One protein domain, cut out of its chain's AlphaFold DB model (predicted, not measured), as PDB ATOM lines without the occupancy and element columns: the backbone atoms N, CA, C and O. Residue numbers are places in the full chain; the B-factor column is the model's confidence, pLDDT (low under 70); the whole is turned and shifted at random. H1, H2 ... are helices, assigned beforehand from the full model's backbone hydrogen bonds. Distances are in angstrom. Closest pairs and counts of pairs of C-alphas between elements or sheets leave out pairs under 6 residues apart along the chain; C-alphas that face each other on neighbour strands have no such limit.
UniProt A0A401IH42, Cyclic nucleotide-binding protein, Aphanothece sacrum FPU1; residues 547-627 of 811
ATOM      1  N   GLU A 547     387.216 273.338 298.931       85.62
ATOM      2  CA  GLU A 547     388.015 272.530 299.859       85.62
ATOM      3  C   GLU A 547     387.485 272.577 301.289       85.62
ATOM      4  O   GLU A 547     387.556 271.591 302.022       85.62
ATOM      5  N   GLU A 548     386.936 273.724 301.676       82.19
ATOM      6  CA  GLU A 548     386.354 273.940 302.991       82.19
ATOM      7  C   GLU A 548     385.039 273.174 303.144       82.19
ATOM      8  O   GLU A 548     384.813 272.530 304.167       82.19
ATOM      9  N   TRP A 549     384.201 273.176 302.101       83.62
ATOM     10  CA  TRP A 549     383.009 272.330 302.054       83.62
ATOM     11  C   TRP A 549     383.374 270.846 302.171       83.62
ATOM     12  O   TRP A 549     382.825 270.141 303.015       83.62
ATOM     13  N   LEU A 550     384.355 270.384 301.391       83.31
ATOM     14  CA  LEU A 550     384.792 268.989 301.394       83.31
ATOM     15  C   LEU A 550     385.328 268.556 302.765       83.31
ATOM     16  O   LEU A 550     385.037 267.451 303.223       83.31
ATOM     17  N   ARG A 551     386.079 269.433 303.443       87.44
ATOM     18  CA  ARG A 551     386.553 269.233 304.821       87.44
ATOM     19  C   ARG A 551     385.391 269.049 305.795       87.44
ATOM     20  O   ARG A 551     385.395 268.091 306.565       87.44
ATOM     21  N   GLN A 552     384.406 269.946 305.753       84.94
ATOM     22  CA  GLN A 552     383.230 269.900 306.627       84.94
ATOM     23  C   GLN A 552     382.391 268.639 306.379       84.94
ATOM     24  O   GLN A 552     381.976 267.977 307.326       84.94
ATOM     25  N   GLU A 553     382.199 268.270 305.114       81.25
ATOM     26  CA  GLU A 553     381.455 267.076 304.713       81.25
ATOM     27  C   GLU A 553     382.180 265.776 305.101       81.25
ATOM     28  O   GLU A 553     381.544 264.817 305.539       81.25
ATOM     29  N   SER A 554     383.512 265.752 304.998       84.00
ATOM     30  CA  SER A 554     384.331 264.607 305.425       84.00
ATOM     31  C   SER A 554     384.304 264.440 306.947       84.00
ATOM     32  O   SER A 554     384.089 263.331 307.432       84.00
ATOM     33  N   TYR A 555     384.438 265.540 307.700       86.56
ATOM     34  CA  TYR A 555     384.277 265.541 309.158       86.56
ATOM     35  C   TYR A 555     382.898 265.036 309.570       86.56
ATOM     36  O   TYR A 555     382.790 264.181 310.444       86.56
ATOM     37  N   ARG A 556     381.842 265.552 308.925       82.25
ATOM     38  CA  ARG A 556     380.459 265.148 309.191       82.25
ATOM     39  C   ARG A 556     380.308 263.642 309.045       82.25
ATOM     40  O   ARG A 556     379.740 263.012 309.925       82.25
ATOM     41  N   GLN A 557     380.809 263.079 307.949       78.44
ATOM     42  CA  GLN A 557     380.735 261.644 307.722       78.44
ATOM     43  C   GLN A 557     381.518 260.863 308.781       78.44
ATOM     44  O   GLN A 557     380.934 259.994 309.407       78.44
ATOM     45  N   ALA A 558     382.779 261.218 309.048       80.44
ATOM     46  CA  ALA A 558     383.592 260.525 310.049       80.44
ATOM     47  C   ALA A 558     382.950 260.554 311.447       80.44
ATOM     48  O   ALA A 558     382.917 259.543 312.138       80.44
ATOM     49  N   LEU A 559     382.394 261.701 311.845       83.38
ATOM     50  CA  LEU A 559     381.684 261.848 313.112       83.38
ATOM     51  C   LEU A 559     380.426 260.977 313.168       83.38
ATOM     52  O   LEU A 559     380.176 260.343 314.189       83.38
ATOM     53  N   LEU A 560     379.626 260.963 312.098       76.38
ATOM     54  CA  LEU A 560     378.427 260.130 312.033       76.38
ATOM     55  C   LEU A 560     378.780 258.647 312.071       76.38
ATOM     56  O   LEU A 560     378.151 257.927 312.831       76.38
ATOM     57  N   ASP A 561     379.795 258.223 311.321       74.69
ATOM     58  CA  ASP A 561     380.254 256.835 311.297       74.69
ATOM     59  C   ASP A 561     380.673 256.393 312.715       74.69
ATOM     60  O   ASP A 561     380.179 255.383 313.200       74.69
ATOM     61  N   THR A 562     381.456 257.204 313.442       77.56
ATOM     62  CA  THR A 562     381.843 256.911 314.839       77.56
ATOM     63  C   THR A 562     380.653 256.869 315.800       77.56
ATOM     64  O   THR A 562     380.599 256.015 316.681       77.56
ATOM     65  N   VAL A 563     379.696 257.795 315.678       76.31
ATOM     66  CA  VAL A 563     378.515 257.815 316.560       76.31
ATOM     67  C   VAL A 563     377.577 256.642 316.261       76.31
ATOM     68  O   VAL A 563     376.950 256.106 317.172       76.31
ATOM     69  N   ILE A 564     377.479 256.233 314.997       70.25
ATOM     70  CA  ILE A 564     376.683 255.078 314.585       70.25
ATOM     71  C   ILE A 564     377.349 253.780 315.064       70.25
ATOM     72  O   ILE A 564     376.666 252.971 315.683       70.25
ATOM     73  N   GLU A 565     378.656 253.600 314.863       70.12
ATOM     74  CA  GLU A 565     379.413 252.440 315.371       70.12
ATOM     75  C   GLU A 565     379.244 252.307 316.896       70.12
ATOM     76  O   GLU A 565     378.839 251.262 317.401       70.12
ATOM     77  N   SER A 566     379.379 253.418 317.626       71.31
ATOM     78  CA  SER A 566     379.128 253.475 319.074       71.31
ATOM     79  C   SER A 566     377.719 253.020 319.471       71.31
ATOM     80  O   SER A 566     377.515 252.305 320.453       71.31
ATOM     81  N   SER A 567     376.711 253.416 318.695       65.12
ATOM     82  CA  SER A 567     375.329 253.036 318.980       65.12
ATOM     83  C   SER A 567     375.040 251.550 318.764       65.12
ATOM     84  O   SER A 567     374.124 251.026 319.397       65.12
ATOM     85  N   GLN A 568     375.808 250.875 317.899       62.47
ATOM     86  CA  GLN A 568     375.721 249.425 317.730       62.47
ATOM     87  C   GLN A 568     376.271 248.708 318.967       62.47
ATOM     88  O   GLN A 568     375.659 247.751 319.439       62.47
ATOM     89  N   GLU A 569     377.374 249.207 319.537       63.38
ATOM     90  CA  GLU A 569     377.968 248.665 320.766       63.38
ATOM     91  C   GLU A 569     377.118 248.973 322.021       63.38
ATOM     92  O   GLU A 569     377.099 248.183 322.971       63.38
ATOM     93  N   HIS A 570     376.371 250.089 322.031       64.62
ATOM     94  CA  HIS A 570     375.576 250.550 323.183       64.62
ATOM     95  C   HIS A 570     374.121 250.963 322.840       64.62
ATOM     96  O   HIS A 570     373.751 252.137 322.984       64.62
ATOM     97  N   PRO A 571     373.234 250.012 322.473       56.88
ATOM     98  CA  PRO A 571     371.865 250.314 322.028       56.88
ATOM     99  C   PRO A 571     371.000 250.992 323.103       56.88
ATOM    100  O   PRO A 571     370.172 251.854 322.808       56.88
ATOM    101  N   SER A 572     371.205 250.648 324.379       52.09
ATOM    102  CA  SER A 572     370.414 251.140 325.516       52.09
ATOM    103  C   SER A 572     370.524 252.648 325.764       52.09
ATOM    104  O   SER A 572     369.657 253.226 326.420       52.09
ATOM    105  N   GLN A 573     371.549 253.310 325.223       60.97
ATOM    106  CA  GLN A 573     371.813 254.728 325.476       60.97
ATOM    107  C   GLN A 573     371.025 255.679 324.560       60.97
ATOM    108  O   GLN A 573     371.073 256.890 324.758       60.97
ATOM    109  N   GLY A 574     370.297 255.169 323.555       64.81
ATOM    110  CA  GLY A 574     369.443 255.998 322.691       64.81
ATOM    111  C   GLY A 574     370.191 257.089 321.907       64.81
ATOM    112  O   GLY A 574     369.567 258.039 321.431       64.81
ATOM    113  N   ILE A 575     371.514 256.952 321.749       69.38
ATOM    114  CA  ILE A 575     372.438 257.972 321.223       69.38
ATOM    115  C   ILE A 575     371.964 258.518 319.873       69.38
ATOM    116  O   ILE A 575     371.894 259.730 319.665       69.38
ATOM    117  N   ILE A 576     371.584 257.634 318.949       65.12
ATOM    118  CA  ILE A 576     371.137 258.047 317.616       65.12
ATOM    119  C   ILE A 576     369.837 258.862 317.672       65.12
ATOM    120  O   ILE A 576     369.635 259.783 316.882       65.12
ATOM    121  N   ILE A 577     368.943 258.531 318.598       66.50
ATOM    122  CA  ILE A 577     367.629 259.169 318.715       66.50
ATOM    123  C   ILE A 577     367.799 260.587 319.250       66.50
ATOM    124  O   ILE A 577     367.196 261.524 318.725       66.50
ATOM    125  N   ASP A 578     368.692 260.754 320.220       72.19
ATOM    126  CA  ASP A 578     369.074 262.065 320.726       72.19
ATOM    127  C   ASP A 578     369.776 262.904 319.655       72.19
ATOM    128  O   ASP A 578     369.449 264.082 319.493       72.19
ATOM    129  N   LEU A 579     370.659 262.298 318.853       74.00
ATOM    130  CA  LEU A 579     371.282 262.958 317.705       74.00
ATOM    131  C   LEU A 579     370.235 263.396 316.668       74.00
ATOM    132  O   LEU A 579     370.284 264.523 316.171       74.00
ATOM    133  N   PHE A 580     369.258 262.540 316.371       69.69
ATOM    134  CA  PHE A 580     368.157 262.848 315.463       69.69
ATOM    135  C   PHE A 580     367.282 263.997 315.988       69.69
ATOM    136  O   PHE A 580     366.902 264.893 315.228       69.69
ATOM    137  N   ASP A 581     366.984 264.021 317.287       71.62
ATOM    138  CA  ASP A 581     366.209 265.096 317.912       71.62
ATOM    139  C   ASP A 581     366.975 266.430 317.938       71.62
ATOM    140  O   ASP A 581     366.362 267.487 317.780       71.62
ATOM    141  N   ILE A 582     368.306 266.405 318.048       76.06
ATOM    142  CA  ILE A 582     369.155 267.599 317.893       76.06
ATOM    143  C   ILE A 582     369.125 268.106 316.444       76.06
ATOM    144  O   ILE A 582     368.906 269.295 316.211       76.06
ATOM    145  N   ILE A 583     369.303 267.217 315.460       70.06
ATOM    146  CA  ILE A 583     369.322 267.570 314.029       70.06
ATOM    147  C   ILE A 583     367.967 268.118 313.565       70.06
ATOM    148  O   ILE A 583     367.906 269.061 312.782       70.06
ATOM    149  N   THR A 584     366.864 267.559 314.068       66.56
ATOM    150  CA  THR A 584     365.506 268.034 313.755       66.56
ATOM    151  C   THR A 584     365.089 269.276 314.551       66.56
ATOM    152  O   THR A 584     363.975 269.766 314.372       66.56
ATOM    153  N   GLY A 585     365.966 269.800 315.417       68.81
ATOM    154  CA  GLY A 585     365.726 271.005 316.211       68.81
ATOM    155  C   GLY A 585     364.774 270.813 317.396       68.81
ATOM    156  O   GLY A 585     364.356 271.798 318.000       68.81
ATOM    157  N   LYS A 586     364.428 269.568 317.748       73.12
ATOM    158  CA  LYS A 586     363.624 269.248 318.941       73.12
ATOM    159  C   LYS A 586     364.418 269.428 320.232       73.12
ATOM    160  O   LYS A 586     363.839 269.792 321.253       73.12
ATOM    161  N   LYS A 587     365.732 269.195 320.183       78.31
ATOM    162  CA  LYS A 587     366.681 269.492 321.262       78.31
ATOM    163  C   LYS A 587     367.637 270.616 320.834       78.31
ATOM    164  O   LYS A 587     368.009 270.682 319.660       78.31
ATOM    165  N   PRO A 588     368.053 271.509 321.751       79.19
ATOM    166  CA  PRO A 588     369.053 272.526 321.445       79.19
ATOM    167  C   PRO A 588     370.420 271.882 321.170       79.19
ATOM    168  O   PRO A 588     370.745 270.828 321.712       79.19
ATOM    169  N   PHE A 589     371.272 272.553 320.386       75.94
ATOM    170  CA  PHE A 589     372.646 272.090 320.114       75.94
ATOM    171  C   PHE A 589     373.479 271.874 321.391       75.94
ATOM    172  O   PHE A 589     374.429 271.104 321.393       75.94
ATOM    173  N   GLU A 590     373.137 272.530 322.498       78.44
ATOM    174  CA  GLU A 590     373.812 272.336 323.787       78.44
ATOM    175  C   GLU A 590     373.744 270.874 324.260       78.44
ATOM    176  O   GLU A 590     374.755 270.350 324.733       78.44
ATOM    177  N   SER A 591     372.632 270.179 323.986       78.38
ATOM    178  CA  SER A 591     372.453 268.747 324.264       78.38
ATOM    179  C   SER A 591     373.365 267.843 323.426       78.38
ATOM    180  O   SER A 591     373.624 266.707 323.812       78.38
ATOM    181  N   PHE A 592     373.926 268.331 322.313       80.31
ATOM    182  CA  PHE A 592     374.913 267.573 321.535       80.31
ATOM    183  C   PHE A 592     376.196 267.336 322.329       80.31
ATOM    184  O   PHE A 592     376.779 266.259 322.278       80.31
ATOM    185  N   ASN A 593     376.636 268.327 323.106       77.25
ATOM    186  CA  ASN A 593     377.816 268.147 323.947       77.25
ATOM    187  C   ASN A 593     377.555 267.175 325.098       77.25
ATOM    188  O   ASN A 593     378.503 266.552 325.559       77.25
ATOM    189  N   GLU A 594     376.316 267.070 325.575       78.94
ATOM    190  CA  GLU A 594     375.919 266.097 326.597       78.94
ATOM    191  C   GLU A 594     375.933 264.681 326.022       78.94
ATOM    192  O   GLU A 594     376.572 263.814 326.609       78.94
ATOM    193  N   LEU A 595     375.364 264.496 324.826       79.88
ATOM    194  CA  LEU A 595     375.403 263.244 324.068       79.88
ATOM    195  C   LEU A 595     376.841 262.777 323.815       79.88
ATOM    196  O   LEU A 595     377.187 261.637 324.084       79.88
ATOM    197  N   ILE A 596     377.731 263.662 323.361       79.88
ATOM    198  CA  ILE A 596     379.133 263.273 323.150       79.88
ATOM    199  C   ILE A 596     379.820 262.886 324.470       79.88
ATOM    200  O   ILE A 596     380.689 262.022 324.463       79.88
ATOM    201  N   ASN A 597     379.442 263.485 325.605       79.75
ATOM    202  CA  ASN A 597     380.009 263.107 326.906       79.75
ATOM    203  C   ASN A 597     379.393 261.823 327.485       79.75
ATOM    204  O   ASN A 597     379.963 261.298 328.439       79.75
ATOM    205  N   SER A 598     378.250 261.345 326.974       77.50
ATOM    206  CA  SER A 598     377.677 260.058 327.388       77.50
ATOM    207  C   SER A 598     378.356 258.866 326.713       77.50
ATOM    208  O   SER A 598     378.214 257.749 327.200       77.50
ATOM    209  N   LEU A 599     379.114 259.108 325.636       77.62
ATOM    210  CA  LEU A 599     379.944 258.102 324.975       77.62
ATOM    211  C   LEU A 599     381.029 257.562 325.918       77.62
ATOM    212  O   LEU A 599     381.479 258.242 326.849       77.62
ATOM    213  N   SER A 600     381.505 256.349 325.643       79.62
ATOM    214  CA  SER A 600     382.627 255.754 326.363       79.62
ATOM    215  C   SER A 600     383.891 256.617 326.250       79.62
ATOM    216  O   SER A 600     384.071 257.435 325.342       79.62
ATOM    217  N   THR A 601     384.839 256.417 327.166       81.06
ATOM    218  CA  THR A 601     386.099 257.176 327.177       81.06
ATOM    219  C   THR A 601     386.916 256.999 325.892       81.06
ATOM    220  O   THR A 601     387.570 257.949 325.458       81.06
ATOM    221  N   LYS A 602     386.856 255.821 325.259       81.31
ATOM    222  CA  LYS A 602     387.540 255.506 323.994       81.31
ATOM    223  C   LYS A 602     386.888 256.217 322.800       81.31
ATOM    224  O   LYS A 602     387.582 256.786 321.957       81.31
ATOM    225  N   GLU A 603     385.562 256.248 322.744       80.38
ATOM    226  CA  GLU A 603     384.811 256.934 321.683       80.38
ATOM    227  C   GLU A 603     384.934 258.449 321.811       80.38
ATOM    228  O   GLU A 603     385.191 259.135 320.827       80.38
ATOM    229  N   LEU A 604     384.865 258.984 323.034       82.94
ATOM    230  CA  LEU A 604     385.094 260.402 323.295       82.94
ATOM    231  C   LEU A 604     386.502 260.833 322.852       82.94
ATOM    232  O   LEU A 604     386.673 261.914 322.282       82.94
ATOM    233  N   GLN A 605     387.519 259.997 323.089       83.19
ATOM    234  CA  GLN A 605     388.869 260.227 322.563       83.19
ATOM    235  C   GLN A 605     388.884 260.228 321.032       83.19
ATOM    236  O   GLN A 605     389.525 261.095 320.444       83.19
ATOM    237  N   THR A 606     388.136 259.328 320.397       82.69
ATOM    238  CA  THR A 606     388.030 259.234 318.934       82.69
ATOM    239  C   THR A 606     387.333 260.459 318.337       82.69
ATOM    240  O   THR A 606     387.863 261.086 317.425       82.69
ATOM    241  N   VAL A 607     386.212 260.902 318.912       84.50
ATOM    242  CA  VAL A 607     385.503 262.128 318.502       84.50
ATOM    243  C   VAL A 607     386.391 263.361 318.661       84.50
ATOM    244  O   VAL A 607     386.425 264.231 317.788       84.50
ATOM    245  N   ASN A 608     387.137 263.455 319.764       82.75
ATOM    246  CA  ASN A 608     388.081 264.552 319.954       82.75
ATOM    247  C   ASN A 608     389.238 264.480 318.948       82.75
ATOM    248  O   ASN A 608     389.580 265.511 318.376       82.75
ATOM    249  N   ALA A 609     389.768 263.290 318.654       81.81
ATOM    250  CA  ALA A 609     390.782 263.108 317.620       81.81
ATOM    251  C   ALA A 609     390.272 263.545 316.236       81.81
ATOM    252  O   ALA A 609     390.978 264.264 315.535       81.81
ATOM    253  N   ILE A 610     389.025 263.216 315.879       83.62
ATOM    254  CA  ILE A 610     388.384 263.649 314.628       83.62
ATOM    255  C   ILE A 610     388.245 265.183 314.591       83.62
ATOM    256  O   ILE A 610     388.623 265.826 313.611       83.62
ATOM    257  N   ARG A 611     387.780 265.823 315.671       85.38
ATOM    258  CA  ARG A 611     387.709 267.300 315.755       85.38
ATOM    259  C   ARG A 611     389.063 267.965 315.521       85.38
ATOM    260  O   ARG A 611     389.139 268.959 314.793       85.38
ATOM    261  N   GLU A 612     390.110 267.426 316.142       80.00
ATOM    262  CA  GLU A 612     391.479 267.921 315.998       80.00
ATOM    263  C   GLU A 612     392.002 267.697 314.576       80.00
ATOM    264  O   GLU A 612     392.514 268.634 313.956       80.00
ATOM    265  N   GLU A 613     391.805 266.496 314.030       81.50
ATOM    266  CA  GLU A 613     392.257 266.083 312.703       81.50
ATOM    267  C   GLU A 613     391.717 266.993 311.597       81.50
ATOM    268  O   GLU A 613     392.491 267.483 310.772       81.50
ATOM    269  N   TYR A 614     390.410 267.272 311.595       85.19
ATOM    270  CA  TYR A 614     389.780 268.145 310.600       85.19
ATOM    271  C   TYR A 614     389.861 269.635 310.966       85.19
ATOM    272  O   TYR A 614     389.453 270.482 310.164       85.19
ATOM    273  N   ALA A 615     390.420 269.974 312.135       81.81
ATOM    274  CA  ALA A 615     390.537 271.328 312.683       81.81
ATOM    275  C   ALA A 615     389.197 272.092 312.704       81.81
ATOM    276  O   ALA A 615     389.109 273.218 312.205       81.81
ATOM    277  N   ILE A 616     388.140 271.452 313.211       83.81
ATOM    278  CA  ILE A 616     386.775 272.001 313.212       83.81
ATOM    279  C   ILE A 616     386.550 272.912 314.421       83.81
ATOM    280  O   ILE A 616     386.777 272.524 315.570       83.81
ATOM    281  N   THR A 617     386.057 274.126 314.168       80.44
ATOM    282  CA  THR A 617     385.709 275.074 315.240       80.44
ATOM    283  C   THR A 617     384.338 274.757 315.859       80.44
ATOM    284  O   THR A 617     383.495 274.154 315.201       80.44
ATOM    285  N   PRO A 618     384.029 275.197 317.098       77.19
ATOM    286  CA  PRO A 618     382.702 274.978 317.693       77.19
ATOM    287  C   PRO A 618     381.548 275.612 316.901       77.19
ATOM    288  O   PRO A 618     380.435 275.094 316.898       77.19
ATOM    289  N   GLN A 619     381.809 276.740 316.232       78.25
ATOM    290  CA  GLN A 619     380.832 277.393 315.358       78.25
ATOM    291  C   GLN A 619     380.590 276.557 314.100       78.25
ATOM    292  O   GLN A 619     379.438 276.315 313.761       78.25
ATOM    293  N   GLU A 620     381.659 276.065 313.467       81.12
ATOM    294  CA  GLU A 620     381.564 275.147 312.325       81.12
ATOM    295  C   GLU A 620     380.850 273.851 312.713       81.12
ATOM    296  O   GLU A 620     379.952 273.431 312.004       81.12
ATOM    297  N   GLU A 621     381.187 273.241 313.852       84.69
ATOM    298  CA  GLU A 621     380.540 272.017 314.337       84.69
ATOM    299  C   GLU A 621     379.039 272.226 314.550       84.69
ATOM    300  O   GLU A 621     378.234 271.411 314.104       84.69
ATOM    301  N   LYS A 622     378.653 273.349 315.168       82.38
ATOM    302  CA  LYS A 622     377.245 273.713 315.309       82.38
ATOM    303  C   LYS A 622     376.565 273.810 313.951       82.38
ATOM    304  O   LYS A 622     375.536 273.174 313.768       82.38
ATOM    305  N   GLU A 623     377.143 274.565 313.019       78.12
ATOM    306  CA  GLU A 623     376.590 274.712 311.670       78.12
ATOM    307  C   GLU A 623     376.457 273.355 310.966       78.12
ATOM    308  O   GLU A 623     375.385 273.041 310.452       78.12
ATOM    309  N   ILE A 624     377.503 272.524 310.999       80.44
ATOM    310  CA  ILE A 624     377.527 271.200 310.369       80.44
ATOM    311  C   ILE A 624     376.388 270.332 310.898       80.44
ATOM    312  O   ILE A 624     375.666 269.759 310.091       80.44
ATOM    313  N   ILE A 625     376.202 270.256 312.222       78.38
ATOM    314  CA  ILE A 625     375.168 269.417 312.849       78.38
ATOM    315  C   ILE A 625     373.761 269.972 312.608       78.38
ATOM    316  O   ILE A 625     372.851 269.218 312.273       78.38
ATOM    317  N   THR A 626     373.559 271.286 312.741       70.19
ATOM    318  CA  THR A 626     372.224 271.888 312.572       70.19
ATOM    319  C   THR A 626     371.733 271.886 311.127       70.19
ATOM    320  O   THR A 626     370.540 272.039 310.891       70.19
ATOM    321  N   HIS A 627     372.637 271.732 310.158       67.69
ATOM    322  CA  HIS A 627     372.308 271.702 308.733       67.69
ATOM    323  C   HIS A 627     372.322 270.289 308.136       67.69
ATOM    324  O   HIS A 627     372.236 270.136 306.918       67.69
TER     325      HIS A 627
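AT A GLANCE: This is residues 547 to 627 of the 811 residues of the protein "Cyclic nucleotide-binding protein" of Aphanothece sacrum FPU1 (UniProt A0A401IH42). The long helix H1 runs the length of the domain with H4 antiparallel beside it, and the helical hairpin of H2 and H3 folds back over the half of this pair where H1 ends and H4 begins. H5 crosses H1 nearer its start. The 81 printed residues hold five named helices, H1 to H5 in chain order, and no named strand: all helix. The whole is compact, with a radius of gyration of the C-alphas of 12.1 A and spans of 38 by 28 by 16 A.

HOW THE PARTS SIT: H1, residues 547 to 569, touches H4, residues 601 to 613, opposite ways at a shallow tilt of 7 degrees; the closest C-alphas, of Leu 559 and Val 607, are 6.6 A apart. With residues 563 to 567 alone H1 touches H2, residues 575 to 583, closest at the C-alphas of Ser 567 and Ile 575, 6.1 A; they are a hairpin at 36 degrees, only just steep. H2 forms a second hairpin with H3, residues 590 to 598, at a shallow tilt of 14 degrees, with C-alphas 575 and 595 at 6.7 A. H3 and H4 only just touch, with 3 pairs of C-alphas within 8 A, the closest Ile 596 and Leu 604 at 6.6 A. H5, residues 618 to 626, touches H1 residues 552 to 556 alone, closest at C-alphas 556 and 624, 6.8 A, at 69 degrees, a steep tilt only just short of about perpendicular. H1 and H3 are apart. Every O i to N i+4 pair is within hydrogen-bond range in H1, H2, H4 and H5, and 4 of 5 in H3.

IN THESE COORDINATES: H1 spans 33.3 A from C-alpha 547 at (388.015, 272.530, 299.859), and H4 18.1 A. H5 ends at C-alpha 626, (372.224, 271.888, 312.572).

THE WHOLE: The C-alphas of Glu 547 and Ser 572, 37.8 A apart, are the two farthest apart. The printed part has no cut, and no link is long. Mean pLDDT of the printed part is 76.7; residues 567 to 577, 580, 584 to 585 and 627 are under 70.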